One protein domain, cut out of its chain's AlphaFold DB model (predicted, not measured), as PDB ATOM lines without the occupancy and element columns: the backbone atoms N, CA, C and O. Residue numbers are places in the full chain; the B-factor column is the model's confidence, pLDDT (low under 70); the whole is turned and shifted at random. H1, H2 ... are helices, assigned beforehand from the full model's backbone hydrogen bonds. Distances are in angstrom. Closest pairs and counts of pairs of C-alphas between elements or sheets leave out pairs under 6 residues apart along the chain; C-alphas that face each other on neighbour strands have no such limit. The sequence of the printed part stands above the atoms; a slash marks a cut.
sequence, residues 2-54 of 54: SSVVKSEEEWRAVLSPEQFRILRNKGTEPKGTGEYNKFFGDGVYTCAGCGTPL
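This is residues 2 to 54 of the 54 residues of the protein "Putative mss4-like, Peptide methionine sulfoxide reductase" of Helianthus annuus (UniProt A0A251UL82). There is little regular structure: two short helices, H1 then H2, set at a steep tilt near one end of a loose, mostly looped chain. After H2 a long stretch, residues 24 to 54, swings out in a wide loop, with residues 30 to 35 and 37 to 43 sticking out, and folds back toward the helices. The printed part has 53 residues, 14 of them in named helices, and no named strand; the class is all helix. It is loose, with a radius of gyration of the C-alphas of 12.5 A and spans of 34 by 26 by 16 A.

H1, residues 8 to 14, and H2, residues 17 to 23, are close but not clearly touching; their closest C-alphas, of Arg 12 and Phe 20, are 6.3 A apart. They run opposite ways at a steep tilt of 60 degrees. A tight link of 2 residues joins them. In H1 and H2 every O i to N i+4 pair is within hydrogen-bond range.

H1 begins at C-alpha 8, (27.532, 51.820, -49.354), and H2 ends at C-alpha 23, (32.550, 43.020, -44.605). Each is 10.1 A from first to last C-alpha.

The two C-alphas farthest apart, of Ser 7 and Phe 40, are 34.3 A apart. The printed part has no cut. Residues 2 to 3 have pLDDT under 70.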
ATOM      1  N   SER A   2      34.854  55.988 -32.154       57.50
ATOM      2  CA  SER A   2      33.993  56.594 -33.177       57.50
ATOM      3  C   SER A   2      33.394  55.503 -34.052       57.50
ATOM      4  O   SER A   2      34.120  54.674 -34.594       57.50
ATOM      5  N   SER A   3      32.071  55.510 -34.194       69.75
ATOM      6  CA  SER A   3      31.397  54.740 -35.237       69.75
ATOM      7  C   SER A   3      31.837  55.289 -36.596       69.75
ATOM      8  O   SER A   3      31.713  56.490 -36.839       69.75
ATOM      9  N   VAL A   4      32.385  54.437 -37.466       83.94
ATOM     10  CA  VAL A   4      32.701  54.826 -38.846       83.94
ATOM     11  C   VAL A   4      31.407  54.765 -39.643       83.94
ATOM     12  O   VAL A   4      30.926  53.685 -39.982       83.94
ATOM     13  N   VAL A   5      30.841  55.935 -39.919       89.38
ATOM     14  CA  VAL A   5      29.641  56.079 -40.744       89.38
ATOM     15  C   VAL A   5      30.078  56.444 -42.156       89.38
ATOM     16  O   VAL A   5      30.699  57.482 -42.359       89.38
ATOM     17  N   LYS A   6      29.779  55.559 -43.104       91.25
ATOM     18  CA  LYS A   6      29.974  55.745 -44.546       91.25
ATOM     19  C   LYS A   6      28.798  55.116 -45.288       91.25
ATOM     20  O   LYS A   6      28.240  54.124 -44.799       91.25
ATOM     21  N   SER A   7      28.440  55.673 -46.439       95.62
ATOM     22  CA  SER A   7      27.458  55.088 -47.354       95.62
ATOM     23  C   SER A   7      27.997  53.808 -48.005       95.62
ATOM     24  O   SER A   7      29.192  53.507 -47.952       95.62
ATOM     25  N   GLU A   8      27.117  53.027 -48.629       94.94
ATOM     26  CA  GLU A   8      27.532  51.820 -49.354       94.94
ATOM     27  C   GLU A   8      28.427  52.160 -50.554       94.94
ATOM     28  O   GLU A   8      29.375  51.434 -50.841       94.94
ATOM     29  N   GLU A   9      28.182  53.283 -51.226       96.50
ATOM     30  CA  GLU A   9      29.003  53.779 -52.334       96.50
ATOM     31  C   GLU A   9      30.403  54.173 -51.857       96.50
ATOM     32  O   GLU A   9      31.396  53.800 -52.483       96.50
ATOM     33  N   GLU A  10      30.496  54.862 -50.718       96.25
ATOM     34  CA  GLU A  10      31.778  55.210 -50.103       96.25
ATOM     35  C   GLU A  10      32.556  53.952 -49.699       96.25
ATOM     36  O   GLU A  10      33.766  53.873 -49.914       96.25
ATOM     37  N   TRP A  11      31.872  52.931 -49.171       96.31
ATOM     38  CA  TRP A  11      32.501  51.641 -48.885       96.31
ATOM     39  C   TRP A  11      32.977  50.923 -50.147       96.31
ATOM     40  O   TRP A  11      34.090  50.397 -50.146       96.31
ATOM     41  N   ARG A  12      32.183  50.915 -51.224       95.56
ATOM     42  CA  ARG A  12      32.583  50.332 -52.519       95.56
ATOM     43  C   ARG A  12      33.786  51.043 -53.139       95.56
ATOM     44  O   ARG A  12      34.515  50.410 -53.891       95.56
ATOM     45  N   ALA A  13      33.975  52.329 -52.845       96.00
ATOM     46  CA  ALA A  13      35.101  53.108 -53.349       96.00
ATOM     47  C   ALA A  13      36.417  52.831 -52.600       96.00
ATOM     48  O   ALA A  13      37.484  52.933 -53.201       96.00
ATOM     49  N   VAL A  14      36.360  52.499 -51.302       95.00
ATOM     50  CA  VAL A  14      37.566  52.314 -50.463       95.00
ATOM     51  C   VAL A  14      37.947  50.855 -50.224       95.00
ATOM     52  O   VAL A  14      39.105  50.575 -49.928       95.00
ATOM     53  N   LEU A  15      36.991  49.929 -50.306       95.81
ATOM     54  CA  LEU A  15      37.232  48.500 -50.123       95.81
ATOM     55  C   LEU A  15      37.470  47.824 -51.470       95.81
ATOM     56  O   LEU A  15      36.833  48.160 -52.470       95.81
ATOM     57  N   SER A  16      38.314  46.793 -51.482       96.44
ATOM     58  CA  SER A  16      38.359  45.892 -52.633       96.44
ATOM     59  C   SER A  16      36.994  45.205 -52.829       96.44
ATOM     60  O   SER A  16      36.236  45.047 -51.862       96.44
ATOM     61  N   PRO A  17      36.660  44.731 -54.045       96.88
ATOM     62  CA  PRO A  17      35.401  44.023 -54.282       96.88
ATOM     63  C   PRO A  17      35.179  42.838 -53.330       96.88
ATOM     64  O   PRO A  17      34.057  42.596 -52.878       96.88
ATOM     65  N   GLU A  18      36.249  42.120 -52.985       96.56
ATOM     66  CA  GLU A  18      36.196  41.008 -52.038       96.56
ATOM     67  C   GLU A  18      35.988  41.479 -50.595       96.56
ATOM     68  O   GLU A  18      35.095  40.969 -49.916       96.56
ATOM     69  N   GLN A  19      36.729  42.494 -50.142       97.00
ATOM     70  CA  GLN A  19      36.545  43.077 -48.811       97.00
ATOM     71  C   GLN A  19      35.129  43.632 -48.636       97.00
ATOM     72  O   GLN A  19      34.505  43.401 -47.604       97.00
ATOM     73  N   PHE A  20      34.582  44.305 -49.651       97.44
ATOM     74  CA  PHE A  20      33.203  44.788 -49.631       97.44
ATOM     75  C   PHE A  20      32.206  43.627 -49.502       97.44
ATOM     76  O   PHE A  20      31.327  43.642 -48.638       97.44
ATOM     77  N   ARG A  21      32.370  42.577 -50.317       97.94
ATOM     78  CA  ARG A  21      31.529  41.373 -50.252       97.94
ATOM     79  C   ARG A  21      31.570  40.720 -48.867       97.94
ATOM     80  O   ARG A  21      30.527  40.312 -48.363       97.94
ATOM     81  N   ILE A  22      32.742  40.623 -48.251       97.38
ATOM     82  CA  ILE A  22      32.914  39.982 -46.942       97.38
ATOM     83  C   ILE A  22      32.365  40.875 -45.821       97.38
ATOM     84  O   ILE A  22      31.467  40.467 -45.086       97.38
ATOM     85  N   LEU A  23      32.840  42.120 -45.727       96.00
ATOM     86  CA  LEU A  23      32.550  43.020 -44.605       96.00
ATOM     87  C   LEU A  23      31.134  43.607 -44.638       96.00
ATOM     88  O   LEU A  23      30.557  43.853 -43.579       96.00
ATOM     89  N   ARG A  24      30.576  43.867 -45.827       96.19
ATOM     90  CA  ARG A  24      29.265  44.526 -45.985       96.19
ATOM     91  C   ARG A  24      28.160  43.544 -46.352       96.19
ATOM     92  O   ARG A  24      27.080  43.601 -45.772       96.19
ATOM     93  N   ASN A  25      28.451  42.583 -47.230       97.44
ATOM     94  CA  ASN A  25      27.463  41.590 -47.678       97.44
ATOM     95  C   ASN A  25      27.516  40.263 -46.903       97.44
ATOM     96  O   ASN A  25      26.907  39.288 -47.341       97.44
ATOM     97  N   LYS A  26      28.226  40.206 -45.764       97.50
ATOM     98  CA  LYS A  26      28.375  39.000 -44.924       97.50
ATOM     99  C   LYS A  26      28.908  37.784 -45.696       97.50
ATOM    100  O   LYS A  26      28.515  36.648 -45.437       97.50
ATOM    101  N   GLY A  27      29.759  38.027 -46.688       97.56
ATOM    102  CA  GLY A  27      30.403  36.978 -47.464       97.56
ATOM    103  C   GLY A  27      31.530  36.288 -46.698       97.56
ATOM    104  O   GLY A  27      32.093  36.837 -45.756       97.56
ATOM    105  N   THR A  28      31.911  35.108 -47.176       97.88
ATOM    106  CA  THR A  28      33.084  34.361 -46.702       97.88
ATOM    107  C   THR A  28      34.084  34.232 -47.848       97.88
ATOM    108  O   THR A  28      33.677  34.043 -49.002       97.88
ATOM    109  N   GLU A  29      35.380  34.383 -47.577       97.75
ATOM    110  CA  GLU A  29      36.430  34.040 -48.544       97.75
ATOM    111  C   GLU A  29      36.442  32.526 -48.832       97.75
ATOM    112  O   GLU A  29      36.043  31.727 -47.976       97.75
ATOM    113  N   PRO A  30      36.850  32.090 -50.034       97.69
ATOM    114  CA  PRO A  30      37.048  30.674 -50.309       97.69
ATOM    115  C   PRO A  30      38.064  30.028 -49.355       97.69
ATOM    116  O   PRO A  30      39.003  30.652 -48.864       97.69
ATOM    117  N   LYS A  31      37.898  28.726 -49.101       97.50
ATOM    118  CA  LYS A  31      38.797  27.993 -48.206       97.50
ATOM    119  C   LYS A  31      40.243  28.089 -48.702       97.50
ATOM    120  O   LYS A  31      40.567  27.611 -49.785       97.50
ATOM    121  N   GLY A  32      41.115  28.596 -47.836       96.62
ATOM    122  CA  GLY A  32      42.559  28.580 -48.033       96.62
ATOM    123  C   GLY A  32      43.114  29.703 -48.910       96.62
ATOM    124  O   GLY A  32      44.306  29.653 -49.214       96.62
ATOM    125  N   THR A  33      42.296  30.686 -49.302       96.56
ATOM    126  CA  THR A  33      42.717  31.797 -50.175       96.56
ATOM    127  C   THR A  33      43.068  33.083 -49.435       96.56
ATOM    128  O   THR A  33      43.664  33.960 -50.050       96.56
ATOM    129  N   GLY A  34      42.714  33.213 -48.154       96.19
ATOM    130  CA  GLY A  34      42.985  34.425 -47.385       96.19
ATOM    131  C   GLY A  34      44.468  34.774 -47.336       96.19
ATOM    132  O   GLY A  34      45.312  33.904 -47.106       96.19
ATOM    133  N   GLU A  35      44.778  36.059 -47.499       95.06
ATOM    134  CA  GLU A  35      46.141  36.610 -47.450       95.06
ATOM    135  C   GLU A  35      46.890  36.181 -46.178       95.06
ATOM    136  O   GLU A  35      48.056  35.788 -46.223       95.06
ATOM    137  N   TYR A  36      46.177  36.155 -45.050       96.06
ATOM    138  CA  TYR A  36      46.726  35.799 -43.744       96.06
ATOM    139  C   TYR A  36      46.577  34.313 -43.377       96.06
ATOM    140  O   TYR A  36      47.025  33.907 -42.310       96.06
ATOM    141  N   ASN A  37      46.016  33.463 -44.249       96.50
ATOM    142  CA  ASN A  37      45.765  32.036 -43.968       96.50
ATOM    143  C   ASN A  37      47.035  31.247 -43.577       96.50
ATOM    144  O   ASN A  37      46.952  30.212 -42.920       96.50
ATOM    145  N   LYS A  38      48.218  31.710 -43.998       96.56
ATOM    146  CA  LYS A  38      49.520  31.112 -43.643       96.56
ATOM    147  C   LYS A  38      50.538  32.151 -43.181       96.56
ATOM    148  O   LYS A  38      51.742  31.942 -43.323       96.56
ATOM    149  N   PHE A  39      50.062  33.285 -42.680       97.06
ATOM    150  CA  PHE A  39      50.928  34.316 -42.137       97.06
ATOM    151  C   PHE A  39      51.148  34.067 -40.641       97.06
ATOM    152  O   PHE A  39      50.193  33.950 -39.880       97.06
ATOM    153  N   PHE A  40      52.414  33.981 -40.231       96.38
ATOM    154  CA  PHE A  40      52.825  33.701 -38.847       96.38
ATOM    155  C   PHE A  40      53.846  34.723 -38.325       96.38
ATOM    156  O   PHE A  40      54.585  34.433 -37.389       96.38
ATOM    157  N   GLY A  41      53.948  35.884 -38.978       96.44
ATOM    158  CA  GLY A  41      54.836  36.958 -38.544       96.44
ATOM    159  C   GLY A  41      54.263  37.750 -37.371       96.44
ATOM    160  O   GLY A  41      53.066  37.691 -37.088       96.44
ATOM    161  N   ASP A  42      55.125  38.528 -36.723       96.94
ATOM    162  CA  ASP A  42      54.730  39.421 -35.637       96.94
ATOM    163  C   ASP A  42      53.968  40.645 -36.166       96.94
ATOM    164  O   ASP A  42      54.297  41.206 -37.214       96.94
ATOM    165  N   GLY A  43      52.951  41.086 -35.424       96.06
ATOM    166  CA  GLY A  43      52.144  42.248 -35.780       96.06
ATOM    167  C   GLY A  43      50.812  42.301 -35.037       96.06
ATOM    168  O   GLY A  43      50.562  41.528 -34.115       96.06
ATOM    169  N   VAL A  44      49.954  43.232 -35.451       96.81
ATOM    170  CA  VAL A  44      48.596  43.398 -34.920       96.81
ATOM    171  C   VAL A  44      47.629  43.429 -36.092       96.81
ATOM    172  O   VAL A  44      47.820  44.193 -37.038       96.81
ATOM    173  N   TYR A  45      46.580  42.612 -36.027       96.50
ATOM    174  CA  TYR A  45      45.502  42.668 -37.004       96.50
ATOM    175  C   TYR A  45      44.632  43.890 -36.733       96.50
ATOM    176  O   TYR A  45      44.292  44.191 -35.592       96.50
ATOM    177  N   THR A  46      44.245  44.596 -37.788       96.44
ATOM    178  CA  THR A  46      43.332  45.736 -37.688       96.44
ATOM    179  C   THR A  46      42.111  45.498 -38.556       96.44
ATOM    180  O   THR A  46      42.223  44.965 -39.661       96.44
ATOM    181  N   CYS A  47      40.941  45.932 -38.095       94.62
ATOM    182  CA  CYS A  47      39.715  45.859 -38.875       94.62
ATOM    183  C   CYS A  47      39.872  46.634 -40.191       94.62
ATOM    184  O   CYS A  47      40.030  47.851 -40.177       94.62
ATOM    185  N   ALA A  48      39.751  45.958 -41.334       93.50
ATOM    186  CA  ALA A  48      39.855  46.599 -42.649       93.50
ATOM    187  C   ALA A  48      38.766  47.666 -42.906       93.50
ATOM    188  O   ALA A  48      38.919  48.508 -43.784       93.50
ATOM    189  N   GLY A  49      37.673  47.663 -42.132       92.62
ATOM    190  CA  GLY A  49      36.645  48.704 -42.189       92.62
ATOM    191  C   GLY A  49      37.002  49.962 -41.388       92.62
ATOM    192  O   GLY A  49      36.935  51.070 -41.914       92.62
ATOM    193  N   CYS A  50      37.350  49.810 -40.107       91.94
ATOM    194  CA  CYS A  50      37.498  50.944 -39.183       91.94
ATOM    195  C   CYS A  50      38.920  51.193 -38.664       91.94
ATOM    196  O   CYS A  50      39.129  52.169 -37.948       91.94
ATOM    197  N   GLY A  51      39.889  50.344 -39.000       92.50
ATOM    198  CA  GLY A  51      41.285  50.463 -38.572       92.50
ATOM    199  C   GLY A  51      41.542  50.125 -37.101       92.50
ATOM    200  O   GLY A  51      42.689  50.152 -36.667       92.50
ATOM    201  N   THR A  52      40.510  49.793 -36.321       94.38
ATOM    202  CA  THR A  52      40.674  49.409 -34.914       94.38
ATOM    203  C   THR A  52      41.463  48.098 -34.802       94.38
ATOM    204  O   THR A  52      41.125  47.153 -35.525       94.38
ATOM    205  N   PRO A  53      42.465  48.013 -33.907       95.88
ATOM    206  CA  PRO A  53      43.120  46.754 -33.553       95.88
ATOM    207  C   PRO A  53      42.122  45.665 -33.131       95.88
ATOM    208  O   PRO A  53      41.128  45.972 -32.466       95.88
ATOM    209  N   LEU A  54      42.392  44.421 -33.533       92.88
ATOM    210  CA  LEU A  54      41.596  43.218 -33.265       92.88
ATOM    211  C   LEU A  54      42.315  42.257 -32.314       92.88
ATOM    212  O   LEU A  54      43.565  42.210 -32.356       92.88
TER     213      LEU A  54